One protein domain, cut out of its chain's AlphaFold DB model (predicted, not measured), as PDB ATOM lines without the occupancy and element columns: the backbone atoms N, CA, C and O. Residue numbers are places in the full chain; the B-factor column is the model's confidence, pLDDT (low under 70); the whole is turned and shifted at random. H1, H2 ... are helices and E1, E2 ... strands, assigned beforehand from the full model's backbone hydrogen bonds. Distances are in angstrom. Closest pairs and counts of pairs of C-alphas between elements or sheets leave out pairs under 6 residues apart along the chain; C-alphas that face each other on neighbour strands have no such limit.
ATOM      1  N   ASP A   9      45.513  52.767  11.439       74.81
ATOM      2  CA  ASP A   9      46.295  52.780  10.202       74.81
ATOM      3  C   ASP A   9      47.779  52.633  10.519       74.81
ATOM      4  O   ASP A   9      48.333  53.424  11.286       74.81
ATOM      5  N   TYR A  10      48.462  51.689   9.875       71.50
ATOM      6  CA  TYR A  10      49.918  51.618   9.954       71.50
ATOM      7  C   TYR A  10      50.554  52.452   8.838       71.50
ATOM      8  O   TYR A  10      50.252  52.269   7.656       71.50
ATOM      9  N   ARG A  11      51.436  53.378   9.227       78.75
ATOM     10  CA  ARG A  11      52.099  54.364   8.368       78.75
ATOM     11  C   ARG A  11      53.564  54.501   8.783       78.75
ATOM     12  O   ARG A  11      53.856  55.135   9.793       78.75
ATOM     13  N   ASP A  12      54.466  53.889   8.016       75.62
ATOM     14  CA  ASP A  12      55.929  54.041   8.120       75.62
ATOM     15  C   ASP A  12      56.492  53.977   9.553       75.62
ATOM     16  O   ASP A  12      57.111  54.919  10.050       75.62
ATOM     17  N   GLY A  13      56.255  52.863  10.253       76.88
ATOM     18  CA  GLY A  13      56.744  52.678  11.627       76.88
ATOM     19  C   GLY A  13      55.909  53.399  12.683       76.88
ATOM     20  O   GLY A  13      56.337  53.527  13.831       76.88
ATOM     21  N   ARG A  14      54.715  53.880  12.321       82.75
ATOM     22  CA  ARG A  14      53.745  54.472  13.244       82.75
ATOM     23  C   ARG A  14      52.363  53.867  13.052       82.75
ATOM     24  O   ARG A  14      51.980  53.508  11.946       82.75
ATOM     25  N   VAL A  15      51.596  53.814  14.130       82.69
ATOM     26  CA  VAL A  15      50.176  53.465  14.136       82.69
ATOM     27  C   VAL A  15      49.384  54.742  14.386       82.69
ATOM     28  O   VAL A  15      49.616  55.435  15.376       82.69
ATOM     29  N   VAL A  16      48.475  55.092  13.480       83.00
ATOM     30  CA  VAL A  16      47.517  56.184  13.656       83.00
ATOM     31  C   VAL A  16      46.207  55.594  14.152       83.00
ATOM     32  O   VAL A  16      45.586  54.807  13.452       83.00
ATOM     33  N   PHE A  17      45.792  55.981  15.350       82.25
ATOM     34  CA  PHE A  17      44.590  55.497  16.016       82.25
ATOM     35  C   PHE A  17      43.794  56.692  16.540       82.25
ATOM     36  O   PHE A  17      44.337  57.521  17.270       82.25
ATOM     37  N   VAL A  18      42.530  56.815  16.121       79.56
ATOM     38  CA  VAL A  18      41.634  57.939  16.483       79.56
ATOM     39  C   VAL A  18      42.323  59.304  16.288       79.56
ATOM     40  O   VAL A  18      42.367  60.163  17.164       79.56
ATOM     41  N   GLY A  19      42.973  59.480  15.133       78.75
ATOM     42  CA  GLY A  19      43.687  60.713  14.776       78.75
ATOM     43  C   GLY A  19      44.998  60.973  15.536       78.75
ATOM     44  O   GLY A  19      45.714  61.914  15.193       78.75
ATOM     45  N   LYS A  20      45.366  60.143  16.519       84.06
ATOM     46  CA  LYS A  20      46.648  60.217  17.235       84.06
ATOM     47  C   LYS A  20      47.662  59.263  16.614       84.06
ATOM     48  O   LYS A  20      47.309  58.172  16.191       84.06
ATOM     49  N   SER A  21      48.933  59.660  16.558       86.94
ATOM     50  CA  SER A  21      50.005  58.856  15.957       86.94
ATOM     51  C   SER A  21      50.990  58.360  17.013       86.94
ATOM     52  O   SER A  21      51.606  59.159  17.720       86.94
ATOM     53  N   TYR A  22      51.172  57.046  17.068       86.62
ATOM     54  CA  TYR A  22      52.021  56.333  18.013       86.62
ATOM     55  C   TYR A  22      53.160  55.635  17.265       86.62
ATOM     56  O   TYR A  22      52.920  55.106  16.183       86.62
ATOM     57  N   PRO A  23      54.392  55.595  17.794       87.38
ATOM     58  CA  PRO A  23      55.416  54.693  17.271       87.38
ATOM     59  C   PRO A  23      54.934  53.232  17.245       87.38
ATOM     60  O   PRO A  23      54.197  52.795  18.134       87.38
ATOM     61  N   ALA A  24      55.353  52.475  16.233       81.75
ATOM     62  CA  ALA A  24      55.125  51.038  16.173       81.75
ATOM     63  C   ALA A  24      55.716  50.354  17.415       81.75
ATOM     64  O   ALA A  24      56.723  50.796  17.967       81.75
ATOM     65  N   GLY A  25      55.051  49.303  17.894       80.19
ATOM     66  CA  GLY A  25      55.468  48.585  19.099       80.19
ATOM     67  C   GLY A  25      55.082  49.252  20.426       80.19
ATOM     68  O   GLY A  25      55.157  48.585  21.449       80.19
ATOM     69  N   VAL A  26      54.579  50.499  20.452       85.81
ATOM     70  CA  VAL A  26      54.116  51.134  21.710       85.81
ATOM     71  C   VAL A  26      53.050  50.299  22.404       85.81
ATOM     72  O   VAL A  26      53.125  50.119  23.616       85.81
ATOM     73  N   PHE A  27      52.092  49.762  21.644       83.56
ATOM     74  CA  PHE A  27      51.089  48.851  22.189       83.56
ATOM     75  C   PHE A  27      51.742  47.608  22.801       83.56
ATOM     76  O   PHE A  27      51.446  47.286  23.941       83.56
ATOM     77  N   ALA A  28      52.680  46.964  22.099       82.69
ATOM     78  CA  ALA A  28      53.376  45.775  22.589       82.69
ATOM     79  C   ALA A  28      54.156  46.048  23.887       82.69
ATOM     80  O   ALA A  28      54.003  45.316  24.863       82.69
ATOM     81  N   THR A  29      54.930  47.137  23.934       84.50
ATOM     82  CA  THR A  29      55.691  47.539  25.126       84.50
ATOM     83  C   THR A  29      54.773  47.865  26.299       84.50
ATOM     84  O   THR A  29      55.028  47.441  27.424       84.50
ATOM     85  N   HIS A  30      53.691  48.610  26.050       83.50
ATOM     86  CA  HIS A  30      52.713  48.925  27.086       83.50
ATOM     87  C   HIS A  30      51.985  47.669  27.559       83.50
ATOM     88  O   HIS A  30      51.832  47.500  28.761       83.50
ATOM     89  N   LEU A  31      51.561  46.791  26.650       83.81
ATOM     90  CA  LEU A  31      50.842  45.574  26.994       83.81
ATOM     91  C   LEU A  31      51.725  44.660  27.846       83.81
ATOM     92  O   LEU A  31      51.315  44.326  28.947       83.81
ATOM     93  N   LEU A  32      52.957  44.359  27.425       82.75
ATOM     94  CA  LEU A  32      53.910  43.569  28.221       82.75
ATOM     95  C   LEU A  32      54.214  44.203  29.586       82.75
ATOM     96  O   LEU A  32      54.258  43.511  30.599       82.75
ATOM     97  N   GLY A  33      54.409  45.523  29.626       80.50
ATOM     98  CA  GLY A  33      54.765  46.229  30.857       80.50
ATOM     99  C   GLY A  33      53.594  46.482  31.810       80.50
ATOM    100  O   GLY A  33      53.819  46.693  32.996       80.50
ATOM    101  N   GLN A  34      52.352  46.502  31.324       74.12
ATOM    102  CA  GLN A  34      51.166  46.900  32.098       74.12
ATOM    103  C   GLN A  34      50.116  45.791  32.218       74.12
ATOM    104  O   GLN A  34      49.066  46.025  32.818       74.12
ATOM    105  N   PHE A  35      50.361  44.591  31.672       72.69
ATOM    106  CA  PHE A  35      49.375  43.510  31.716       72.69
ATOM    107  C   PHE A  35      48.991  43.153  33.157       72.69
ATOM    108  O   PHE A  35      47.809  43.165  33.507       72.69
ATOM    109  N   TYR A  36      50.007  42.918  33.994       70.38
ATOM    110  CA  TYR A  36      49.862  42.589  35.417       70.38
ATOM    111  C   TYR A  36      50.099  43.786  36.350       70.38
ATOM    112  O   TYR A  36      49.717  43.744  37.515       70.38
ATOM    113  N   ILE A  37      50.715  44.872  35.869       65.75
ATOM    114  CA  ILE A  37      50.950  46.068  36.690       65.75
ATOM    115  C   ILE A  37      49.666  46.909  36.736       65.75
ATOM    116  O   ILE A  37      49.124  47.309  35.705       65.75
ATOM    117  N   ASN A  38      49.170  47.184  37.948       65.31
ATOM    118  CA  ASN A  38      47.880  47.846  38.211       65.31
ATOM    119  C   ASN A  38      46.652  47.109  37.626       65.31
ATOM    120  O   ASN A  38      45.580  47.709  37.486       65.31
ATOM    121  N   ASP A  39      46.819  45.828  37.278       63.59
ATOM    122  CA  ASP A  39      45.836  44.936  36.653       63.59
ATOM    123  C   ASP A  39      45.119  45.543  35.435       63.59
ATOM    124  O   ASP A  39      43.928  45.326  35.253       63.59
ATOM    125  N   THR A  40      45.763  46.368  34.610       72.31
ATOM    126  CA  THR A  40      45.010  47.158  33.618       72.31
ATOM    127  C   THR A  40      44.357  46.279  32.544       72.31
ATOM    128  O   THR A  40      43.143  46.335  32.355       72.31
ATOM    129  N   ALA A  41      45.142  45.440  31.863       71.12
ATOM    130  CA  ALA A  41      44.603  44.510  30.868       71.12
ATOM    131  C   ALA A  41      43.868  43.340  31.538       71.12
ATOM    132  O   ALA A  41      42.805  42.934  31.075       71.12
ATOM    133  N   ALA A  42      44.381  42.864  32.678       71.12
ATOM    134  CA  ALA A  42      43.738  41.817  33.463       71.12
ATOM    135  C   ALA A  42      42.332  42.218  33.948       71.12
ATOM    136  O   ALA A  42      41.424  41.402  33.892       71.12
ATOM    137  N   ARG A  43      42.100  43.475  34.350       75.12
ATOM    138  CA  ARG A  43      40.764  43.985  34.708       75.12
ATOM    139  C   ARG A  43      39.815  43.928  33.521       75.12
ATOM    140  O   ARG A  43      38.706  43.442  33.684       75.12
ATOM    141  N   ILE A  44      40.246  44.375  32.339       77.00
ATOM    142  CA  ILE A  44      39.421  44.306  31.119       77.00
ATOM    143  C   ILE A  44      39.042  42.847  30.827       77.00
ATOM    144  O   ILE A  44      37.874  42.566  30.582       77.00
ATOM    145  N   ALA A  45      39.998  41.922  30.955       72.62
ATOM    146  CA  ALA A  45      39.759  40.490  30.799       72.62
ATOM    147  C   ALA A  45      38.846  39.889  31.886       72.62
ATOM    148  O   ALA A  45      38.026  39.035  31.584       72.62
ATOM    149  N   VAL A  46      38.943  40.330  33.143       69.69
ATOM    150  CA  VAL A  46      38.094  39.846  34.248       69.69
ATOM    151  C   VAL A  46      36.658  40.363  34.131       69.69
ATOM    152  O   VAL A  46      35.720  39.653  34.476       69.69
ATOM    153  N   PHE A  47      36.458  41.582  33.624       67.88
ATOM    154  CA  PHE A  47      35.118  42.148  33.425       67.88
ATOM    155  C   PHE A  47      34.377  41.565  32.210       67.88
ATOM    156  O   PHE A  47      33.199  41.866  32.025       67.88
ATOM    157  N   ARG A  48      35.019  40.653  31.467       66.88
ATOM    158  CA  ARG A  48      34.399  39.677  30.555       66.88
ATOM    159  C   ARG A  48      33.747  38.504  31.311       66.88
ATOM    160  O   ARG A  48      33.629  37.417  30.758       66.88
ATOM    161  N   ASP A  49      33.375  38.710  32.579       63.75
ATOM    162  CA  ASP A  49      32.611  37.767  33.405       63.75
ATOM    163  C   ASP A  49      31.531  37.077  32.556       63.75
ATOM    164  O   ASP A  49      30.973  37.708  31.650       63.75
ATOM    165  N   ASP A  50      31.223  35.810  32.849       64.25
ATOM    166  CA  ASP A  50      30.276  34.965  32.100       64.25
ATOM    167  C   ASP A  50      28.957  35.704  31.804       64.25
ATOM    168  O   ASP A  50      28.298  35.480  30.787       64.25
ATOM    169  N   LEU A  51      28.620  36.669  32.659       66.81
ATOM    170  CA  LEU A  51      27.546  37.636  32.508       66.81
ATOM    171  C   LEU A  51      27.499  38.365  31.147       66.81
ATOM    172  O   LEU A  51      26.417  38.460  30.577       66.81
ATOM    173  N   ASN A  52      28.619  38.842  30.586       83.12
ATOM    174  CA  ASN A  52      28.634  39.513  29.272       83.12
ATOM    175  C   ASN A  52      28.170  38.561  28.165       83.12
ATOM    176  O   ASN A  52      27.269  38.889  27.384       83.12
ATOM    177  N   TYR A  53      28.768  37.368  28.125       82.62
ATOM    178  CA  TYR A  53      28.411  36.314  27.180       82.62
ATOM    179  C   TYR A  53      26.952  35.879  27.366       82.62
ATOM    180  O   TYR A  53      26.205  35.729  26.395       82.62
ATOM    181  N   HIS A  54      26.509  35.735  28.617       87.75
ATOM    182  CA  HIS A  54      25.133  35.390  28.945       87.75
ATOM    183  C   HIS A  54      24.148  36.454  28.471       87.75
ATOM    184  O   HIS A  54      23.196  36.098  27.788       87.75
ATOM    185  N   ILE A  55      24.378  37.741  28.737       93.81
ATOM    186  CA  ILE A  55      23.485  38.809  28.269       93.81
ATOM    187  C   ILE A  55      23.453  38.885  26.741       93.81
ATOM    188  O   ILE A  55      22.369  38.999  26.169       93.81
ATOM    189  N   LEU A  56      24.596  38.757  26.058       92.12
ATOM    190  CA  LEU A  56      24.627  38.674  24.593       92.12
ATOM    191  C   LEU A  56      23.753  37.527  24.073       92.12
ATOM    192  O   LEU A  56      22.962  37.724  23.148       92.12
ATOM    193  N   LYS A  57      23.862  36.345  24.690       93.00
ATOM    194  CA  LYS A  57      23.046  35.179  24.346       93.00
ATOM    195  C   LYS A  57      21.560  35.425  24.611       93.00
ATOM    196  O   LYS A  57      20.758  35.223  23.710       93.00
ATOM    197  N   GLN A  58      21.200  35.930  25.789       95.50
ATOM    198  CA  GLN A  58      19.818  36.260  26.155       95.50
ATOM    199  C   GLN A  58      19.189  37.224  25.125       95.50
ATOM    200  O   GLN A  58      18.135  36.938  24.554       95.50
ATOM    201  N   LEU A  59      19.896  38.305  24.773       96.00
ATOM    202  CA  LEU A  59      19.454  39.272  23.761       96.00
ATOM    203  C   LEU A  59      19.342  38.680  22.343       96.00
ATOM    204  O   LEU A  59      18.640  39.242  21.497       96.00
ATOM    205  N   ASN A  60      20.080  37.615  22.023       93.94
ATOM    206  CA  ASN A  60      19.955  36.891  20.752       93.94
ATOM    207  C   ASN A  60      18.770  35.925  20.766       93.94
ATOM    208  O   ASN A  60      18.048  35.839  19.775       93.94
ATOM    209  N   ASP A  61      18.551  35.261  21.895       95.06
ATOM    210  CA  ASP A  61      17.498  34.268  22.085       95.06
ATOM    211  C   ASP A  61      16.118  34.907  22.347       95.06
ATOM    212  O   ASP A  61      15.097  34.221  22.312       95.06
ATOM    213  N   GLY A  62      16.061  36.223  22.579       94.81
ATOM    214  CA  GLY A  62      14.811  36.970  22.727       94.81
ATOM    215  C   GLY A  62      14.235  36.944  24.142       94.81
ATOM    216  O   GLY A  62      13.020  36.964  24.310       94.81
ATOM    217  N   TYR A  63      15.088  36.897  25.163       95.31
ATOM    218  CA  TYR A  63      14.701  37.098  26.561       95.31
ATOM    219  C   TYR A  63      15.785  37.891  27.298       95.31
ATOM    220  O   TYR A  63      16.854  38.141  26.746       95.31
ATOM    221  N   LEU A  64      15.520  38.355  28.520       97.19
ATOM    222  CA  LEU A  64      16.511  39.115  29.281       97.19
ATOM    223  C   LEU A  64      16.257  39.037  30.788       97.19
ATOM    224  O   LEU A  64      15.140  39.241  31.257       97.19
ATOM    225  N   ASN A  65      17.314  38.798  31.558       96.25
ATOM    226  CA  ASN A  65      17.340  39.010  32.997       96.25
ATOM    227  C   ASN A  65      17.778  40.455  33.281       96.25
ATOM    228  O   ASN A  65      18.946  40.809  33.121       96.25
ATOM    229  N   VAL A  66      16.840  41.295  33.726       97.19
ATOM    230  CA  VAL A  66      17.081  42.733  33.945       97.19
ATOM    231  C   VAL A  66      18.138  42.988  35.028       97.19
ATOM    232  O   VAL A  66      18.941  43.909  34.900       97.19
ATOM    233  N   THR A  67      18.188  42.171  36.082       95.69
ATOM    234  CA  THR A  67      19.172  42.335  37.163       95.69
ATOM    235  C   THR A  67      20.591  42.060  36.668       95.69
ATOM    236  O   THR A  67      21.504  42.849  36.922       95.69
ATOM    237  N   GLU A  68      20.775  40.970  35.926       94.31
ATOM    238  CA  GLU A  68      22.059  40.625  35.305       94.31
ATOM    239  C   GLU A  68      22.456  41.638  34.225       94.31
ATOM    240  O   GLU A  68      23.625  42.013  34.126       94.31
ATOM    241  N   PHE A  69      21.481  42.141  33.467       95.75
ATOM    242  CA  PHE A  69      21.680  43.171  32.452       95.75
ATOM    243  C   PHE A  69      22.231  44.473  33.049       95.75
ATOM    244  O   PHE A  69      23.237  44.998  32.575       95.75
ATOM    245  N   VAL A  70      21.645  44.972  34.140       96.06
ATOM    246  CA  VAL A  70      22.139  46.188  34.812       96.06
ATOM    247  C   VAL A  70      23.535  45.965  35.402       96.06
ATOM    248  O   VAL A  70      24.421  46.807  35.249       96.06
ATOM    249  N   LYS A  71      23.769  44.805  36.030       93.38
ATOM    250  CA  LYS A  71      25.092  44.443  36.563       93.38
ATOM    251  C   LYS A  71      26.154  44.380  35.456       93.38
ATOM    252  O   LYS A  71      27.274  44.843  35.654       93.38
ATOM    253  N   THR A  72      25.786  43.883  34.280       92.50
ATOM    254  CA  THR A  72      26.643  43.854  33.086       92.50
ATOM    255  C   THR A  72      27.070  45.255  32.643       92.50
ATOM    256  O   THR A  72      28.245  45.486  32.345       92.50
ATOM    257  N   GLY A  73      26.153  46.224  32.669       93.25
ATOM    258  CA  GLY A  73      26.486  47.626  32.411       93.25
ATOM    259  C   GLY A  73      27.498  48.184  33.410       93.25
ATOM    260  O   GLY A  73      28.477  48.814  33.014       93.25
ATOM    261  N   ALA A  74      27.319  47.896  34.702       92.25
ATOM    262  CA  ALA A  74      28.263  48.312  35.740       92.25
ATOM    263  C   ALA A  74      29.664  47.704  35.531       92.25
ATOM    264  O   ALA A  74      30.659  48.426  35.589       92.25
ATOM    265  N   ASN A  75      29.750  46.412  35.207       89.25
ATOM    266  CA  ASN A  75      31.020  45.752  34.888       89.25
ATOM    267  C   ASN A  75      31.695  46.378  33.656       89.25
ATOM    268  O   ASN A  75      32.900  46.627  33.664       89.25
ATOM    269  N   THR A  76      30.911  46.699  32.624       89.19
ATOM    270  CA  THR A  76      31.397  47.376  31.412       89.19
ATOM    271  C   THR A  76      31.982  48.755  31.744       89.19
ATOM    272  O   THR A  76      33.044  49.123  31.238       89.19
ATOM    273  N   LEU A  77      31.344  49.513  32.641       90.81
ATOM    274  CA  LEU A  77      31.870  50.794  33.126       90.81
ATOM    275  C   LEU A  77      33.185  50.632  33.902       90.81
ATOM    276  O   LEU A  77      34.073  51.475  33.765       90.81
ATOM    277  N   GLU A  78      33.344  49.565  34.687       88.44
ATOM    278  CA  GLU A  78      34.615  49.276  35.365       88.44
ATOM    279  C   GLU A  78      35.729  48.903  34.375       88.44
ATOM    280  O   GLU A  78      36.842  49.429  34.487       88.44
ATOM    281  N   ALA A  79      35.435  48.086  33.356       85.75
ATOM    282  CA  ALA A  79      36.377  47.776  32.275       85.75
ATOM    283  C   ALA A  79      36.827  49.048  31.537       85.75
ATOM    284  O   ALA A  79      38.018  49.263  31.287       85.75
ATOM    285  N   LEU A  80      35.879  49.949  31.267       87.88
ATOM    286  CA  LEU A  80      36.125  51.219  30.592       87.88
ATOM    287  C   LEU A  80      37.092  52.135  31.369       87.88
ATOM    288  O   LEU A  80      37.819  52.909  30.750       87.88
ATOM    289  N   LYS A  81      37.173  52.042  32.706       87.69
ATOM    290  CA  LYS A  81      38.154  52.811  33.505       87.69
ATOM    291  C   LYS A  81      39.598  52.364  33.274       87.69
ATOM    292  O   LYS A  81      40.526  53.153  33.470       87.69
ATOM    293  N   ALA A  82      39.804  51.096  32.924       85.31
ATOM    294  CA  ALA A  82      41.127  50.540  32.668       85.31
ATOM    295  C   ALA A  82      41.570  50.772  31.217       85.31
ATOM    296  O   ALA A  82      42.748  51.031  30.977       85.31
ATOM    297  N   LEU A  83      40.624  50.772  30.276       84.88
ATOM    298  CA  LEU A  83      40.883  50.904  28.844       84.88
ATOM    299  C   LEU A  83      41.836  52.059  28.457       84.88
ATOM    300  O   LEU A  83      42.865  51.771  27.845       84.88
ATOM    301  N   PRO A  84      41.619  53.330  28.854       85.88
ATOM    302  CA  PRO A  84      42.479  54.442  28.433       85.88
ATOM    303  C   PRO A  84      43.891  54.411  29.034       85.88
ATOM    304  O   PRO A  84      44.734  55.219  28.655       85.88
ATOM    305  N   LYS A  85      44.178  53.512  29.983       85.88
ATOM    306  CA  LYS A  85      45.529  53.342  30.538       85.88
ATOM    307  C   LYS A  85      46.421  52.490  29.623       85.88
ATOM    308  O   LYS A  85      47.644  52.511  29.770       85.88
ATOM    309  N   LEU A  86      45.832  51.765  28.670       82.06
ATOM    310  CA  LEU A  86      46.540  51.021  27.633       82.06
ATOM    311  C   LEU A  86      46.620  51.875  26.368       82.06
ATOM    312  O   LEU A  86      45.602  52.256  25.802       82.06
ATOM    313  N   ARG A  87      47.827  52.167  25.882       84.94
ATOM    314  CA  ARG A  87      47.994  52.841  24.586       84.94
ATOM    315  C   ARG A  87      47.834  51.827  23.466       84.94
ATOM    316  O   ARG A  87      48.504  50.808  23.576       84.94
ATOM    317  N   PRO A  88      47.060  52.106  22.399       80.62
ATOM    318  CA  PRO A  88      46.621  53.444  21.978       80.62
ATOM    319  C   PRO A  88      45.198  53.844  22.417       80.62
ATOM    320  O   PRO A  88      44.661  54.843  21.942       80.62
ATOM    321  N   PHE A  89      44.554  53.098  23.313       83.38
ATOM    322  CA  PHE A  89      43.174  53.369  23.728       83.38
ATOM    323  C   PHE A  89      42.998  54.662  24.544       83.38
ATOM    324  O   PHE A  89      41.876  55.126  24.734       83.38
ATOM    325  N   ASP A  90      44.092  55.317  24.939       85.50
ATOM    326  CA  ASP A  90      44.111  56.700  25.436       85.50
ATOM    327  C   ASP A  90      43.650  57.737  24.384       85.50
ATOM    328  O   ASP A  90      43.483  58.926  24.679       85.50
ATOM    329  N   GLY A  91      43.463  57.319  23.130       81.44
ATOM    330  CA  GLY A  91      42.835  58.093  22.059       81.44
ATOM    331  C   GLY A  91      41.306  58.086  22.049       81.44
ATOM    332  O   GLY A  91      40.723  58.939  21.386       81.44
ATOM    333  N   LEU A  92      40.655  57.162  22.759       82.75
ATOM    334  CA  LEU A  92      39.205  56.974  22.683       82.75
ATOM    335  C   LEU A  92      38.414  58.097  23.358       82.75
ATOM    336  O   LEU A  92      38.822  58.640  24.388       82.75
ATOM    337  N   ASN A  93      37.214  58.366  22.835       86.56
ATOM    338  CA  ASN A  93      36.229  59.203  23.512       86.56
ATOM    339  C   ASN A  93      35.533  58.416  24.637       86.56
ATOM    340  O   ASN A  93      34.413  57.930  24.496       86.56
ATOM    341  N   ILE A  94      36.231  58.264  25.764       86.62
ATOM    342  CA  ILE A  94      35.744  57.504  26.924       86.62
ATOM    343  C   ILE A  94      34.441  58.085  27.484       86.62
ATOM    344  O   ILE A  94      33.613  57.331  27.990       86.62
ATOM    345  N   GLU A  95      34.247  59.402  27.395       90.19
ATOM    346  CA  GLU A  95      33.050  60.056  27.925       90.19
ATOM    347  C   GLU A  95      31.803  59.687  27.122       90.19
ATOM    348  O   GLU A  95      30.769  59.356  27.694       90.19
ATOM    349  N   GLU A  96      31.915  59.667  25.796       88.50
ATOM    350  CA  GLU A  96      30.828  59.250  24.912       88.50
ATOM    351  C   GLU A  96      30.439  57.788  25.156       88.50
ATOM    352  O   GLU A  96      29.265  57.499  25.383       88.50
ATOM    353  N   ILE A  97      31.421  56.882  25.237       87.75
ATOM    354  CA  ILE A  97      31.164  55.462  25.529       87.75
ATOM    355  C   ILE A  97      30.523  55.305  26.916       87.75
ATOM    356  O   ILE A  97      29.555  54.560  27.073       87.75
ATOM    357  N   ARG A  98      31.018  56.030  27.928       92.62
ATOM    358  CA  ARG A  98      30.450  56.017  29.285       92.62
ATOM    359  C   ARG A  98      28.989  56.459  29.284       92.62
ATOM    360  O   ARG A  98      28.170  55.816  29.941       92.62
ATOM    361  N   ASN A  99      28.667  57.529  28.562       93.56
ATOM    362  CA  ASN A  99      27.310  58.059  28.473       93.56
ATOM    363  C   ASN A  99      26.371  57.068  27.775       93.56
ATOM    364  O   ASN A  99      25.278  56.823  28.289       93.56
ATOM    365  N   SER A 100      26.816  56.430  26.685       92.19
ATOM    366  CA  SER A 100      26.061  55.354  26.028       92.19
ATOM    367  C   SER A 100      25.780  54.199  26.989       92.19
ATOM    368  O   SER A 100      24.624  53.824  27.170       92.19
ATOM    369  N   VAL A 101      26.800  53.670  27.677       93.69
ATOM    370  CA  VAL A 101      26.620  52.556  28.628       93.69
ATOM    371  C   VAL A 101      25.671  52.943  29.765       93.69
ATOM    372  O   VAL A 101      24.746  52.196  30.077       93.69
ATOM    373  N   THR A 102      25.849  54.128  30.352       96.12
ATOM    374  CA  THR A 102      25.013  54.614  31.465       96.12
ATOM    375  C   THR A 102      23.549  54.780  31.055       96.12
ATOM    376  O   THR A 102      22.652  54.505  31.847       96.12
ATOM    377  N   THR A 103      23.298  55.203  29.815       96.12
ATOM    378  CA  THR A 103      21.940  55.414  29.294       96.12
ATOM    379  C   THR A 103      21.264  54.096  28.907       96.12
ATOM    380  O   THR A 103      20.070  53.908  29.141       96.12
ATOM    381  N   LEU A 104      22.019  53.165  28.321       96.69
ATOM    382  CA  LEU A 104      21.473  51.923  27.775       96.69
ATOM    383  C   LEU A 104      21.282  50.834  28.834       96.69
ATOM    384  O   LEU A 104      20.269  50.142  28.811       96.69
ATOM    385  N   PHE A 105      22.211  50.678  29.779       96.50
ATOM    386  CA  PHE A 105      22.193  49.576  30.748       96.50
ATOM    387  C   PHE A 105      21.424  49.922  32.030       96.50
ATOM    388  O   PHE A 105      21.922  49.776  33.147       96.50
ATOM    389  N   THR A 106      20.187  50.390  31.870       98.12
ATOM    390  CA  THR A 106      19.288  50.728  32.981       98.12
ATOM    391  C   THR A 106      18.199  49.672  33.159       98.12
ATOM    392  O   THR A 106      17.855  48.938  32.229       98.12
ATOM    393  N   ALA A 107      17.612  49.611  34.358       98.12
ATOM    394  CA  ALA A 107      16.475  48.728  34.616       98.12
ATOM    395  C   ALA A 107      15.273  49.070  33.719       98.12
ATOM    396  O   ALA A 107      14.593  48.168  33.240       98.12
ATOM    397  N   GLU A 108      15.048  50.360  33.447       96.94
ATOM    398  CA  GLU A 108      13.986  50.827  32.552       96.94
ATOM    399  C   GLU A 108      14.194  50.321  31.119       96.94
ATOM    400  O   GLU A 108      13.278  49.753  30.526       96.94
ATOM    401  N   THR A 109      15.402  50.475  30.565       96.75
ATOM    402  CA  THR A 109      15.718  49.964  29.225       96.75
ATOM    403  C   THR A 109      15.585  48.443  29.173       96.75
ATOM    404  O   THR A 109      14.976  47.919  28.242       96.75
ATOM    405  N   GLY A 110      16.088  47.730  30.188       97.38
ATOM    406  CA  GLY A 110      15.946  46.275  30.283       97.38
ATOM    407  C   GLY A 110      14.482  45.825  30.310       97.38
ATOM    408  O   GLY A 110      14.111  44.898  29.595       97.38
ATOM    409  N   GLN A 111      13.631  46.525  31.063       97.12
ATOM    410  CA  GLN A 111      12.198  46.238  31.133       97.12
ATOM    411  C   GLN A 111      11.496  46.462  29.784       97.12
ATOM    412  O   GLN A 111      10.746  45.594  29.338       97.12
ATOM    413  N   LYS A 112      11.805  47.563  29.086       94.94
ATOM    414  CA  LYS A 112      11.285  47.830  27.730       94.94
ATOM    415  C   LYS A 112      11.703  46.753  26.724       94.94
ATOM    416  O   LYS A 112      10.917  46.385  25.857       94.94
ATOM    417  N   ILE A 113      12.923  46.222  26.842       95.94
ATOM    418  CA  ILE A 113      13.396  45.107  26.007       95.94
ATOM    419  C   ILE A 113      12.601  43.825  26.301       95.94
ATOM    420  O   ILE A 113      12.185  43.139  25.367       95.94
ATOM    421  N   CYS A 114      12.340  43.510  27.574       96.00
ATOM    422  CA  CYS A 114      11.503  42.367  27.948       96.00
ATOM    423  C   CYS A 114      10.076  42.485  27.390       96.00
ATOM    424  O   CYS A 114       9.547  41.511  26.856       96.00
ATOM    425  N   GLU A 115       9.467  43.668  27.482       92.81
ATOM    426  CA  GLU A 115       8.140  43.949  26.916       92.81
ATOM    427  C   GLU A 115       8.133  43.778  25.397       92.81
ATOM    428  O   GLU A 115       7.284  43.068  24.861       92.81
ATOM    429  N   TYR A 116       9.143  44.323  24.714       92.00
ATOM    430  CA  TYR A 116       9.337  44.132  23.278       92.00
ATOM    431  C   TYR A 116       9.412  42.648  22.895       92.00
ATOM    432  O   TYR A 116       8.744  42.213  21.954       92.00
ATOM    433  N   PHE A 117      10.187  41.840  23.625       93.62
ATOM    434  CA  PHE A 117      10.271  40.405  23.361       93.62
ATOM    435  C   PHE A 117       8.952  39.677  23.633       93.62
ATOM    436  O   PHE A 117       8.552  38.825  22.836       93.62
ATOM    437  N   ALA A 118       8.241  40.042  24.701       91.56
ATOM    438  CA  ALA A 118       6.929  39.483  25.002       91.56
ATOM    439  C   ALA A 118       5.909  39.808  23.899       91.56
ATOM    440  O   ALA A 118       5.153  38.931  23.480       91.56
ATOM    441  N   ASP A 119       5.905  41.034  23.383       87.94
ATOM    442  CA  ASP A 119       5.010  41.435  22.298       87.94
ATOM    443  C   ASP A 119       5.375  40.761  20.975       87.94
ATOM    444  O   ASP A 119       4.489  40.291  20.258       87.94
ATOM    445  N   LYS A 120       6.670  40.596  20.687       88.06
ATOM    446  CA  LYS A 120       7.143  39.821  19.534       88.06
ATOM    447  C   LYS A 120       6.719  38.351  19.612       88.06
ATOM    448  O   LYS A 120       6.331  37.781  18.594       88.06
ATOM    449  N   ALA A 121       6.737  37.759  20.805       90.56
ATOM    450  CA  ALA A 121       6.247  36.402  21.034       90.56
ATOM    451  C   ALA A 121       4.718  36.296  20.888       90.56
ATOM    452  O   ALA A 121       4.221  35.323  20.337       90.56
ATOM    453  N   LYS A 122       3.946  37.301  21.321       89.50
ATOM    454  CA  LYS A 122       2.492  37.330  21.062       89.50
ATOM    455  C   LYS A 122       2.195  37.434  19.568       89.50
ATOM    456  O   LYS A 122       1.320  36.732  19.071       89.50
ATOM    457  N   LEU A 123       2.935  38.279  18.849       87.75
ATOM    458  CA  LEU A 123       2.802  38.432  17.400       87.75
ATOM    459  C   LEU A 123       3.065  37.117  16.655       87.75
ATOM    460  O   LEU A 123       2.359  36.824  15.693       87.75
ATOM    461  N   SER A 124       4.038  36.311  17.095       87.38
ATOM    462  CA  SER A 124       4.345  35.022  16.457       87.38
ATOM    463  C   SER A 124       3.302  33.930  16.713       87.38
ATOM    464  O   SER A 124       3.329  32.905  16.033       87.38
ATOM    465  N   LEU A 125       2.385  34.142  17.660       93.06
ATOM    466  CA  LEU A 125       1.293  33.221  17.981       93.06
ATOM    467  C   LEU A 125      -0.012  33.534  17.230       93.06
ATOM    468  O   LEU A 125      -0.959  32.756  17.340       93.06
ATOM    469  N   LEU A 126      -0.080  34.639  16.478       92.19
ATOM    470  CA  LEU A 126      -1.273  35.007  15.712       92.19
ATOM    471  C   LEU A 126      -1.578  33.990  14.605       92.19
ATOM    472  O   LEU A 126      -0.692  33.537  13.874       92.19
ATOM    473  N   THR A 127      -2.861  33.681  14.433       93.50
ATOM    474  CA  THR A 127      -3.355  32.865  13.318       93.50
ATOM    475  C   THR A 127      -3.340  33.644  11.997       93.50
ATOM    476  O   THR A 127      -3.315  34.876  11.975       93.50
ATOM    477  N   GLN A 128      -3.395  32.936  10.861       92.25
ATOM    478  CA  GLN A 128      -3.443  33.585   9.540       92.25
ATOM    479  C   GLN A 128      -4.693  34.459   9.362       92.25
ATOM    480  O   GLN A 128      -4.605  35.526   8.757       92.25
ATOM    481  N   ASP A 129      -5.822  34.056   9.947       94.19
ATOM    482  CA  ASP A 129      -7.068  34.824   9.892       94.19
ATOM    483  C   ASP A 129      -6.950  36.141  10.678       94.19
ATOM    484  O   ASP A 129      -7.375  37.197  10.207       94.19
ATOM    485  N   GLU A 130      -6.302  36.122  11.847       90.50
ATOM    486  CA  GLU A 130      -6.041  37.333  12.636       90.50
ATOM    487  C   GLU A 130      -5.052  38.279  11.947       90.50
ATOM    488  O   GLU A 130      -5.212  39.504  12.010       90.50
ATOM    489  N   ILE A 131      -4.043  37.727  11.267       90.25
ATOM    490  CA  ILE A 131      -3.103  38.503  10.452       90.25
ATOM    491  C   ILE A 131      -3.850  39.160   9.284       90.25
ATOM    492  O   ILE A 131      -3.707  40.367   9.082       90.25
ATOM    493  N   ALA A 132      -4.696  38.411   8.568       89.75
ATOM    494  CA  ALA A 132      -5.515  38.932   7.471       89.75
ATOM    495  C   ALA A 132      -6.497  40.027   7.933       89.75
ATOM    496  O   ALA A 132      -6.753  40.979   7.199       89.75
ATOM    497  N   ALA A 133      -6.988  39.947   9.175       91.50
ATOM    498  CA  ALA A 133      -7.828  40.970   9.804       91.50
ATOM    499  C   ALA A 133      -7.058  42.232  10.266       91.50
ATOM    500  O   ALA A 133      -7.645  43.136  10.883       91.50
ATOM    501  N   GLY A 134      -5.747  42.303  10.014       88.38
ATOM    502  CA  GLY A 134      -4.887  43.442  10.342       88.38
ATOM    503  C   GLY A 134      -4.504  43.552  11.821       88.38
ATOM    504  O   GLY A 134      -4.093  44.623  12.268       88.38
ATOM    505  N   THR A 135      -4.645  42.483  12.615       86.50
ATOM    506  CA  THR A 135      -4.344  42.520  14.061       86.50
ATOM    507  C   THR A 135      -2.862  42.776  14.338       86.50
ATOM    508  O   THR A 135      -2.543  43.568  15.222       86.50
ATOM    509  N   ALA A 136      -1.959  42.200  13.539       83.31
ATOM    510  CA  ALA A 136      -0.517  42.415  13.677       83.31
ATOM    511  C   ALA A 136      -0.115  43.893  13.498       83.31
ATOM    512  O   ALA A 136       0.703  44.412  14.254       83.31
ATOM    513  N   ASP A 137      -0.724  44.591  12.535       83.12
ATOM    514  CA  ASP A 137      -0.390  45.984  12.215       83.12
ATOM    515  C   ASP A 137      -0.862  46.951  13.316       83.12
ATOM    516  O   ASP A 137      -0.146  47.871  13.726       83.12
ATOM    517  N   ARG A 138      -2.035  46.666  13.904       81.62
ATOM    518  CA  ARG A 138      -2.549  47.370  15.092       81.62
ATOM    519  C   ARG A 138      -1.671  47.164  16.329       81.62
ATOM    520  O   ARG A 138      -1.505  48.089  17.114       81.62
ATOM    521  N   MET A 139      -1.100  45.972  16.506       78.62
ATOM    522  CA  MET A 139      -0.165  45.698  17.605       78.62
ATOM    523  C   MET A 139       1.188  46.399  17.408       78.62
ATOM    524  O   MET A 139       1.816  46.796  18.385       78.62
ATOM    525  N   LYS A 140       1.632  46.593  16.159       72.81
ATOM    526  CA  LYS A 140       2.932  47.201  15.833       72.81
ATOM    527  C   LYS A 140       2.963  48.725  16.006       72.81
ATOM    528  O   LYS A 140       4.011  49.288  16.295       72.81
ATOM    529  N   THR A 141       1.826  49.392  15.824       64.25
ATOM    530  CA  THR A 141       1.706  50.864  15.814       64.25
ATOM    531  C   THR A 141       1.671  51.511  17.205       64.25
ATOM    532  O   THR A 141       1.794  52.729  17.306       64.25
ATOM    533  N   ALA A 142       1.546  50.725  18.280       61.16
ATOM    534  CA  ALA A 142       1.450  51.221  19.657       61.16
ATOM    535  C   ALA A 142       2.809  51.466  20.348       61.16
ATOM    536  O   ALA A 142       2.863  52.174  21.353       61.16
ATOM    537  N   THR A 143       3.902  50.922  19.804       62.47
ATOM    538  CA  THR A 143       5.233  50.934  20.430       62.47
ATOM    539  C   THR A 143       6.267  51.419  19.421       62.47
ATOM    540  O   THR A 143       6.266  50.971  18.276       62.47
ATOM    541  N   ASP A 144       7.190  52.298  19.826       70.94
ATOM    542  CA  ASP A 144       8.342  52.666  18.992       70.94
ATOM    543  C   ASP A 144       9.372  51.519  18.980       70.94
ATOM    544  O   ASP A 144      10.416  51.554  19.634       70.94
ATOM    545  N   LEU A 145       9.024  50.440  18.271       79.69
ATOM    546  CA  LEU A 145       9.826  49.220  18.160       79.69
ATOM    547  C   LEU A 145      11.212  49.511  17.576       79.69
ATOM    548  O   LEU A 145      12.188  48.879  17.968       79.69
ATOM    549  N   THR A 146      11.301  50.506  16.691       83.88
ATOM    550  CA  THR A 146      12.551  50.926  16.049       83.88
ATOM    551  C   THR A 146      13.555  51.436  17.078       83.88
ATOM    552  O   THR A 146      14.732  51.081  17.023       83.88
ATOM    553  N   LEU A 147      13.109  52.239  18.049       88.00
ATOM    554  CA  LEU A 147      13.976  52.725  19.121       88.00
ATOM    555  C   LEU A 147      14.526  51.570  19.972       88.00
ATOM    556  O   LEU A 147      15.718  51.541  20.280       88.00
ATOM    557  N   ILE A 148      13.680  50.597  20.325       90.94
ATOM    558  CA  ILE A 148      14.095  49.444  21.137       90.94
ATOM    559  C   ILE A 148      15.078  48.555  20.359       90.94
ATOM    560  O   ILE A 148      16.096  48.140  20.909       90.94
ATOM    561  N   GLU A 149      14.832  48.310  19.072       91.38
ATOM    562  CA  GLU A 149      15.731  47.544  18.199       91.38
ATOM    563  C   GLU A 149      17.101  48.217  18.033       91.38
ATOM    564  O   GLU A 149      18.140  47.545  18.081       91.38
ATOM    565  N   ASN A 150      17.122  49.547  17.912       92.31
ATOM    566  CA  ASN A 150      18.358  50.326  17.889       92.31
ATOM    567  C   ASN A 150      19.124  50.199  19.211       92.31
ATOM    568  O   ASN A 150      20.322  49.909  19.187       92.31
ATOM    569  N   ASN A 151      18.438  50.316  20.352       94.19
ATOM    570  CA  ASN A 151      19.051  50.134  21.670       94.19
ATOM    571  C   ASN A 151      19.652  48.730  21.820       94.19
ATOM    572  O   ASN A 151      20.800  48.601  22.238       94.19
ATOM    573  N   ILE A 152      18.921  47.675  21.432       95.25
ATOM    574  CA  ILE A 152      19.424  46.289  21.461       95.25
ATOM    575  C   ILE A 152      20.679  46.155  20.588       95.25
ATOM    576  O   ILE A 152      21.656  45.526  20.998       95.25
ATOM    577  N   THR A 153      20.674  46.750  19.395       94.06
ATOM    578  CA  THR A 153      21.815  46.715  18.468       94.06
ATOM    579  C   THR A 153      23.042  47.418  19.052       94.06
ATOM    580  O   THR A 153      24.161  46.902  18.962       94.06
ATOM    581  N   GLU A 154      22.853  48.579  19.681       92.69
ATOM    582  CA  GLU A 154      23.936  49.326  20.320       92.69
ATOM    583  C   GLU A 154      24.491  48.588  21.543       92.69
ATOM    584  O   GLU A 154      25.704  48.406  21.638       92.69
ATOM    585  N   ILE A 155      23.620  48.058  22.409       94.25
ATOM    586  CA  ILE A 155      23.992  47.212  23.553       94.25
ATOM    587  C   ILE A 155      24.844  46.026  23.090       94.25
ATOM    588  O   ILE A 155      25.942  45.824  23.606       94.25
ATOM    589  N   LYS A 156      24.385  45.268  22.084       92.88
ATOM    590  CA  LYS A 156      25.149  44.134  21.535       92.88
ATOM    591  C   LYS A 156      26.510  44.570  21.006       92.88
ATOM    592  O   LYS A 156      27.493  43.876  21.232       92.88
ATOM    593  N   SER A 157      26.579  45.724  20.343       88.94
ATOM    594  CA  SER A 157      27.839  46.260  19.817       88.94
ATOM    595  C   SER A 157      28.832  46.603  20.932       88.94
ATOM    596  O   SER A 157      30.016  46.312  20.792       88.94
ATOM    597  N   ILE A 158      28.364  47.189  22.042       88.75
ATOM    598  CA  ILE A 158      29.193  47.474  23.224       88.75
ATOM    599  C   ILE A 158      29.731  46.170  23.815       88.75
ATOM    600  O   ILE A 158      30.938  46.040  24.016       88.75
ATOM    601  N   LEU A 159      28.845  45.211  24.087       89.00
ATOM    602  CA  LEU A 159      29.229  43.957  24.735       89.00
ATOM    603  C   LEU A 159      30.191  43.150  23.868       89.00
ATOM    604  O   LEU A 159      31.208  42.685  24.371       89.00
ATOM    605  N   LEU A 160      29.907  43.049  22.567       86.62
ATOM    606  CA  LEU A 160      30.776  42.356  21.624       86.62
ATOM    607  C   LEU A 160      32.155  43.009  21.559       86.62
ATOM    608  O   LEU A 160      33.149  42.301  21.568       86.62
ATOM    609  N   PHE A 161      32.230  44.343  21.545       84.06
ATOM    610  CA  PHE A 161      33.512  45.044  21.539       84.06
ATOM    611  C   PHE A 161      34.379  44.680  22.751       84.06
ATOM    612  O   PHE A 161      35.564  44.394  22.594       84.06
ATOM    613  N   PHE A 162      33.808  44.699  23.959       82.69
ATOM    614  CA  PHE A 162      34.568  44.358  25.163       82.69
ATOM    615  C   PHE A 162      34.929  42.872  25.226       82.69
ATOM    616  O   PHE A 162      36.014  42.549  25.702       82.69
ATOM    617  N   ASP A 163      34.061  41.991  24.720       82.69
ATOM    618  CA  ASP A 163      34.334  40.554  24.626       82.69
ATOM    619  C   ASP A 163      35.501  40.274  23.668       82.69
ATOM    620  O   ASP A 163      36.511  39.700  24.072       82.69
ATOM    621  N   THR A 164      35.440  40.797  22.437       81.69
ATOM    622  CA  THR A 164      36.511  40.600  21.452       81.69
ATOM    623  C   THR A 164      37.809  41.268  21.882       81.69
ATOM    624  O   THR A 164      38.878  40.693  21.714       81.69
ATOM    625  N   LEU A 165      37.747  42.467  22.477       82.62
ATOM    626  CA  LEU A 165      38.938  43.158  22.968       82.62
ATOM    627  C   LEU A 165      39.654  42.359  24.065       82.62
ATOM    628  O   LEU A 165      40.883  42.340  24.097       82.62
ATOM    629  N   ALA A 166      38.910  41.743  24.985       81.06
ATOM    630  CA  ALA A 166      39.500  40.936  26.047       81.06
ATOM    631  C   ALA A 166      40.270  39.739  25.468       81.06
ATOM    632  O   ALA A 166      41.439  39.546  25.815       81.06
ATOM    633  N   ASP A 167      39.650  38.996  24.549       81.44
ATOM    634  CA  ASP A 167      40.276  37.856  23.874       81.44
ATOM    635  C   ASP A 167      41.511  38.297  23.065       81.44
ATOM    636  O   ASP A 167      42.592  37.716  23.203       81.44
ATOM    637  N   ASP A 168      41.383  39.394  22.314       82.12
ATOM    638  CA  ASP A 168      42.458  40.014  21.535       82.12
ATOM    639  C   ASP A 168      43.655  40.414  22.426       82.12
ATOM    640  O   ASP A 168      44.813  40.168  22.077       82.12
ATOM    641  N   LEU A 169      43.405  40.991  23.610       83.12
ATOM    642  CA  LEU A 169      44.448  41.383  24.568       83.12
ATOM    643  C   LEU A 169      45.165  40.178  25.183       83.12
ATOM    644  O   LEU A 169      46.394  40.200  25.304       83.12
ATOM    645  N   ILE A 170      44.421  39.141  25.582       83.31
ATOM    646  CA  ILE A 170      44.985  37.907  26.150       83.31
ATOM    647  C   ILE A 170      45.867  37.217  25.108       83.31
ATOM    648  O   ILE A 170      47.009  36.852  25.408       83.31
ATOM    649  N   LEU A 171      45.361  37.079  23.882       84.88
ATOM    650  CA  LEU A 171      46.083  36.465  22.775       84.88
ATOM    651  C   LEU A 171      47.353  37.253  22.434       84.88
ATOM    652  O   LEU A 171      48.439  36.672  22.374       84.88
ATOM    653  N   ALA A 172      47.239  38.574  22.265       85.31
ATOM    654  CA  ALA A 172      48.376  39.435  21.952       85.31
ATOM    655  C   ALA A 172      49.454  39.362  23.039       85.31
ATOM    656  O   ALA A 172      50.633  39.205  22.727       85.31
ATOM    657  N   HIS A 173      49.067  39.420  24.315       86.88
ATOM    658  CA  HIS A 173      50.006  39.303  25.427       86.88
ATOM    659  C   HIS A 173      50.692  37.929  25.463       86.88
ATOM    660  O   HIS A 173      51.914  37.856  25.590       86.88
ATOM    661  N   GLY A 174      49.935  36.840  25.289       88.81
ATOM    662  CA  GLY A 174      50.489  35.487  25.237       88.81
ATOM    663  C   GLY A 174      51.494  35.303  24.096       88.81
ATOM    664  O   GLY A 174      52.568  34.739  24.306       88.81
ATOM    665  N   ASN A 175      51.187  35.823  22.908       90.00
ATOM    666  CA  ASN A 175      52.091  35.762  21.759       90.00
ATOM    667  C   ASN A 175      53.335  36.641  21.954       90.00
ATOM    668  O   ASN A 175      54.439  36.207  21.631       90.00
ATOM    669  N   LEU A 176      53.196  37.826  22.556       90.25
ATOM    670  CA  LEU A 176      54.338  38.675  22.908       90.25
ATOM    671  C   LEU A 176      55.273  37.994  23.913       90.25
ATOM    672  O   LEU A 176      56.485  38.030  23.719       90.25
ATOM    673  N   LEU A 177      54.739  37.328  24.941       91.31
ATOM    674  CA  LEU A 177      55.560  36.561  25.882       91.31
ATOM    675  C   LEU A 177      56.294  35.407  25.194       91.31
ATOM    676  O   LEU A 177      57.489  35.229  25.416       91.31
ATOM    677  N   LYS A 178      55.605  34.646  24.334       92.25
ATOM    678  CA  LYS A 178      56.240  33.583  23.536       92.25
ATOM    679  C   LYS A 178      57.369  34.135  22.670       92.25
ATOM    680  O   LYS A 178      58.432  33.532  22.628       92.25
ATOM    681  N   PHE A 179      57.147  35.276  22.020       92.19
ATOM    682  CA  PHE A 179      58.160  35.932  21.200       92.19
ATOM    683  C   PHE A 179      59.367  36.353  22.040       92.19
ATOM    684  O   PHE A 179      60.487  35.977  21.717       92.19
ATOM    685  N   CYS A 180      59.146  37.052  23.159       91.06
ATOM    686  CA  CYS A 180      60.214  37.478  24.066       91.06
ATOM    687  C   CYS A 180      61.026  36.310  24.643       91.06
ATOM    688  O   CYS A 180      62.227  36.456  24.833       91.06
ATOM    689  N   ASN A 181      60.399  35.161  24.896       92.81
ATOM    690  CA  ASN A 181      61.072  33.981  25.446       92.81
ATOM    691  C   ASN A 181      61.885  33.182  24.417       92.81
ATOM    692  O   ASN A 181      62.548  32.234  24.817       92.81
ATOM    693  N   ARG A 182      61.798  33.522  23.125       93.88
ATOM    694  CA  ARG A 182      62.487  32.826  22.025       93.88
ATOM    695  C   ARG A 182      63.495  33.714  21.295       93.88
ATOM    696  O   ARG A 182      64.056  33.320  20.279       93.88
ATOM    697  N   ILE A 183      63.730  34.937  21.779       92.38
ATOM    698  CA  ILE A 183      64.683  35.870  21.154       92.38
ATOM    699  C   ILE A 183      66.140  35.401  21.260       92.38
ATOM    700  O   ILE A 183      67.001  35.946  20.581       92.38
ATOM    701  N   ASP A 184      66.436  34.439  22.129       91.81
ATOM    702  CA  ASP A 184      67.741  33.794  22.259       91.81
ATOM    703  C   ASP A 184      67.965  32.685  21.217       91.81
ATOM    704  O   ASP A 184      69.106  32.292  20.984       91.81
ATOM    705  N   GLU A 185      66.904  32.216  20.546       91.62
ATOM    706  CA  GLU A 185      66.994  31.278  19.418       91.62
ATOM    707  C   GLU A 185      67.572  31.938  18.155       91.62
ATOM    708  O   GLU A 185      68.079  31.247  17.268       91.62
ATOM    709  N   VAL A 186      67.485  33.269  18.048       91.19
ATOM    710  CA  VAL A 186      67.965  34.010  16.878       91.19
ATOM    711  C   VAL A 186      69.412  34.463  17.054       91.19
ATOM    712  O   VAL A 186      69.828  34.905  18.120       91.19
ATOM    713  N   GLU A 187      70.190  34.408  15.972       87.88
ATOM    714  CA  GLU A 187      71.616  34.771  15.993       87.88
ATOM    715  C   GLU A 187      71.841  36.253  16.346       87.88
ATOM    716  O   GLU A 187      72.831  36.615  16.985       87.88
ATOM    717  N   ARG A 188      70.928  37.132  15.909       90.62
ATOM    718  CA  ARG A 188      71.030  38.589  16.057       90.62
ATOM    719  C   ARG A 188      69.665  39.207  16.324       90.62
ATOM    720  O   ARG A 188      68.653  38.776  15.785       90.62
ATOM    721  N   LEU A 189      69.654  40.295  17.090       89.75
ATOM    722  CA  LEU A 189      68.454  41.089  17.368       89.75
ATOM    723  C   LEU A 189      68.253  42.186  16.311       89.75
ATOM    724  O   LEU A 189      68.172  43.372  16.631       89.75
ATOM    725  N   ASP A 190      68.218  41.792  15.041       88.31
ATOM    726  CA  ASP A 190      67.862  42.668  13.926       88.31
ATOM    727  C   ASP A 190      66.647  42.114  13.165       88.31
ATOM    728  O   ASP A 190      66.255  40.959  13.336       88.31
ATOM    729  N   GLU A 191      65.999  42.966  12.367       83.25
ATOM    730  CA  GLU A 191      64.717  42.648  11.723       83.25
ATOM    731  C   GLU A 191      64.777  41.371  10.879       83.25
ATOM    732  O   GLU A 191      63.847  40.574  10.921       83.25
ATOM    733  N   ALA A 192      65.880  41.133  10.163       86.75
ATOM    734  CA  ALA A 192      66.011  39.977   9.279       86.75
ATOM    735  C   ALA A 192      65.955  38.642  10.038       86.75
ATOM    736  O   ALA A 192      65.444  37.658   9.505       86.75
ATOM    737  N   HIS A 193      66.445  38.615  11.277       89.31
ATOM    738  CA  HIS A 193      66.471  37.417  12.115       89.31
ATOM    739  C   HIS A 193      65.239  37.318  13.025       89.31
ATOM    740  O   HIS A 193      64.771  36.218  13.309       89.31
ATOM    741  N   LEU A 194      64.669  38.455  13.441       88.75
ATOM    742  CA  LEU A 194      63.467  38.497  14.278       88.75
ATOM    743  C   LEU A 194      62.171  38.297  13.484       88.75
ATOM    744  O   LEU A 194      61.200  37.770  14.026       88.75
ATOM    745  N   LEU A 195      62.130  38.706  12.212       87.12
ATOM    746  CA  LEU A 195      60.926  38.628  11.385       87.12
ATOM    747  C   LEU A 195      60.438  37.186  11.166       87.12
ATOM    748  O   LEU A 195      59.241  36.972  11.333       87.12
ATOM    749  N   PRO A 196      61.284  36.184  10.851       89.81
ATOM    750  CA  PRO A 196      60.830  34.798  10.730       89.81
ATOM    751  C   PRO A 196      60.180  34.270  12.015       89.81
ATOM    752  O   PRO A 196      59.104  33.679  11.955       89.81
ATOM    753  N   LEU A 197      60.788  34.553  13.172       89.25
ATOM    754  CA  LEU A 197      60.258  34.175  14.486       89.25
ATOM    755  C   LEU A 197      58.931  34.888  14.788       89.25
ATOM    756  O   LEU A 197      57.987  34.281  15.292       89.25
ATOM    757  N   ALA A 198      58.839  36.179  14.460       87.31
ATOM    758  CA  ALA A 198      57.605  36.940  14.608       87.31
ATOM    759  C   ALA A 198      56.505  36.364  13.711       87.31
ATOM    760  O   ALA A 198      55.393  36.134  14.175       87.31
ATOM    761  N   LEU A 199      56.813  36.078  12.445       86.62
ATOM    762  CA  LEU A 199      55.856  35.462  11.539       86.62
ATOM    763  C   LEU A 199      55.374  34.133  12.105       86.62
ATOM    764  O   LEU A 199      54.174  33.986  12.222       86.62
ATOM    765  N   GLU A 200      56.263  33.242  12.553       89.31
ATOM    766  CA  GLU A 200      55.906  31.947  13.154       89.31
ATOM    767  C   GLU A 200      54.933  32.071  14.341       89.31
ATOM    768  O   GLU A 200      53.972  31.309  14.447       89.31
ATOM    769  N   ILE A 201      55.164  33.033  15.236       88.12
ATOM    770  CA  ILE A 201      54.399  33.176  16.484       88.12
ATOM    771  C   ILE A 201      53.090  33.942  16.277       88.12
ATOM    772  O   ILE A 201      52.091  33.646  16.934       88.12
ATOM    773  N   PHE A 202      53.091  34.933  15.386       83.12
ATOM    774  CA  PHE A 202      51.960  35.829  15.163       83.12
ATOM    775  C   PHE A 202      51.112  35.461  13.927       83.12
ATOM    776  O   PHE A 202      50.186  36.219  13.639       83.12
ATOM    777  N   VAL A 203      51.388  34.350  13.206       67.69
ATOM    778  CA  VAL A 203      50.676  33.964  11.957       67.69
ATOM    779  C   VAL A 203      49.155  34.163  12.079       67.69
ATOM    780  O   VAL A 203      48.508  33.589  12.954       67.69
ATOM    781  N   ASP A 204      48.636  34.984  11.163       58.16
ATOM    782  CA  ASP A 204      47.244  35.299  10.802       58.16
ATOM    783  C   ASP A 204      46.182  35.144  11.904       58.16
ATOM    784  O   ASP A 204      45.294  34.295  11.855       58.16
ATOM    785  N   HIS A 205      46.249  36.019  12.906       50.97
ATOM    786  CA  HIS A 205      45.084  36.320  13.729       50.97
ATOM    787  C   HIS A 205      44.645  37.739  13.392       50.97
ATOM    788  O   HIS A 205      45.296  38.718  13.766       50.97
ATOM    789  N   HIS A 206      43.547  37.848  12.643       46.22
ATOM    790  CA  HIS A 206      42.836  39.107  12.503       46.22
ATOM    791  C   HIS A 206      42.329  39.502  13.891       46.22
ATOM    792  O   HIS A 206      41.257  39.069  14.304       46.22
ATOM    793  N   LEU A 207      43.100  40.330  14.603       46.19
ATOM    794  CA  LEU A 207      42.521  41.192  15.625       46.19
ATOM    795  C   LEU A 207      41.302  41.848  14.979       46.19
ATOM    796  O   LEU A 207      41.366  42.286  13.826       46.19
ATOM    797  N   THR A 208      40.195  41.932  15.703       45.59
ATOM    798  CA  THR A 208      38.935  42.468  15.161       45.59
ATOM    799  C   THR A 208      39.074  43.921  14.659       45.59
ATOM    800  O   THR A 208      38.196  44.452  13.978       45.59
ATOM    801  N   GLN A 209      40.203  44.573  14.961       50.25
ATOM    802  CA  GLN A 209      40.664  45.802  14.327       50.25
ATOM    803  C   GLN A 209      41.189  45.544  12.906       50.25
ATOM    804  O   GLN A 209      42.284  45.021  12.699       50.25
ATOM    805  N   SER A 210      40.445  46.015  11.904       46.56
ATOM    806  CA  SER A 210      40.923  46.069  10.524       46.56
ATOM    807  C   SER A 210      42.082  47.070  10.402       46.56
ATOM    808  O   SER A 210      41.861  48.280  10.302       46.56
ATOM    809  N   GLY A 211      43.320  46.583  10.424       49.22
ATOM    810  CA  GLY A 211      44.500  47.389  10.127       49.22
ATOM    811  C   GLY A 211      44.664  47.578   8.620       49.22
ATOM    812  O   GLY A 211      44.759  46.596   7.884       49.22
ATOM    813  N   ARG A 212      44.727  48.824   8.136       50.22
ATOM    814  CA  ARG A 212      45.086  49.113   6.737       50.22
ATOM    815  C   ARG A 212      46.501  49.677   6.675       50.22
ATOM    816  O   ARG A 212      46.816  50.672   7.328       50.22
ATOM    817  N   TYR A 213      47.359  49.057   5.865       50.28
ATOM    818  CA  TYR A 213      48.643  49.655   5.508       50.28
ATOM    819  C   TYR A 213      48.403  50.814   4.536       50.28
ATOM    820  O   TYR A 213      47.776  50.631   3.488       50.28
ATOM    821  N   ILE A 214      48.896  52.004   4.880       59.72
ATOM    822  CA  ILE A 214      48.854  53.179   4.008       59.72
ATOM    823  C   ILE A 214      50.283  53.696   3.853       59.72
ATOM    824  O   ILE A 214      50.846  54.281   4.778       59.72
TER     825      ILE A 214
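AT A GLANCE: This is residues 9 to 214 of the 230 residues of an uncharacterized protein of Clostridiales bacterium (UniProt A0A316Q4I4). The model is a long rod built on one long helix, H9, with H1, H2, H3, H5 and H6 packing on it along its length and H4 covering part of H2, H3, H5 and H6. H7 and H8 make a small tip at one end, H10 folds back on H9 near the other, and a small sheet of four short strands lies off to the side near H1. The printed part has 206 residues, in the order E1 E2 E3, H1 to H10, E4; the sheet is mixed, in the order E3 E2 E1 E4, and the class is mixed, helices and strands. It is loose, with a radius of gyration of the C-alphas of 22.5 A and spans of 79 by 33 by 30 A.

HOW THE PARTS SIT: E1, residues 9 to 11, E2, residues 14 to 17, and E3, residues 20 to 23, form a meander, each strand the antiparallel neighbour of the one before; N 9 and O 16, 2.9 A, and N 15 and O 22, 2.8 A, are within hydrogen-bond range. E4, residues 211 to 213, is parallel to E1, with N 10 and O 212 within range at 3.2 A. H1, residues 26 to 34, is about perpendicular, at 80 degrees, to the hub H9, residues 145 to 180, of which 173 to 177 alone touch it; the closest C-alphas, of Leu 32 and His 173, are 6.4 A apart. H2, residues 37 to 46, touches residues 162 to 170 of H9 alone, closest at the C-alphas of Ala 45 and Ala 166, 4.8 A. H3, residues 50 to 61, touches residues 152 to 163 of H9 alone, closest at the C-alphas of Leu 56 and Lys 156, 6.3 A. H4, residues 66 to 85, and H5, residues 94 to 104, form a helical hairpin at a shallow tilt of 0 degrees, closest at the C-alphas of Gly 73 and Val 101, 6.2 A. With residues 112 to 116 alone, H6, residues 107 to 124, touches residues 145 to 152 of H9 alone, closest at the C-alphas of Ile 113 and Ile 148, 6.6 A. H7, residues 128 to 132, and H8, residues 135 to 140, touch no helix. H10, residues 191 to 202, touches H9 with residues 197 to 202 alone, at residues 175 to 179 of H9 alone, at a steep tilt of 51 degrees, opposite ways; the closest C-alphas, of Asn 175 and Ile 201, are 6.3 A apart. Every O i to N i+4 pair is within range in H1, H3 and H5 to H9; the counts are 4 of 6 in H2, 13 of 16 in H4 and 6 of 8 in H10.

IN THESE COORDINATES: E1 begins at C-alpha 9, (46.295, 52.780, 10.202). H9 runs 52.1 A, from C-alpha 145 at (9.826, 49.220, 18.160) to C-alpha 180 at (60.214, 37.478, 24.066); H4 measures 30.6 A and H6 25.8 A.

THE WHOLE: The two C-alphas farthest apart, of Ala 133 and Glu 187, are 79.9 A apart. The printed part has no cut and no long link. Mean pLDDT of the printed part is 84.2; residues 37 to 39, 46 to 51, 141 to 143 and 203 to 214 are under 70.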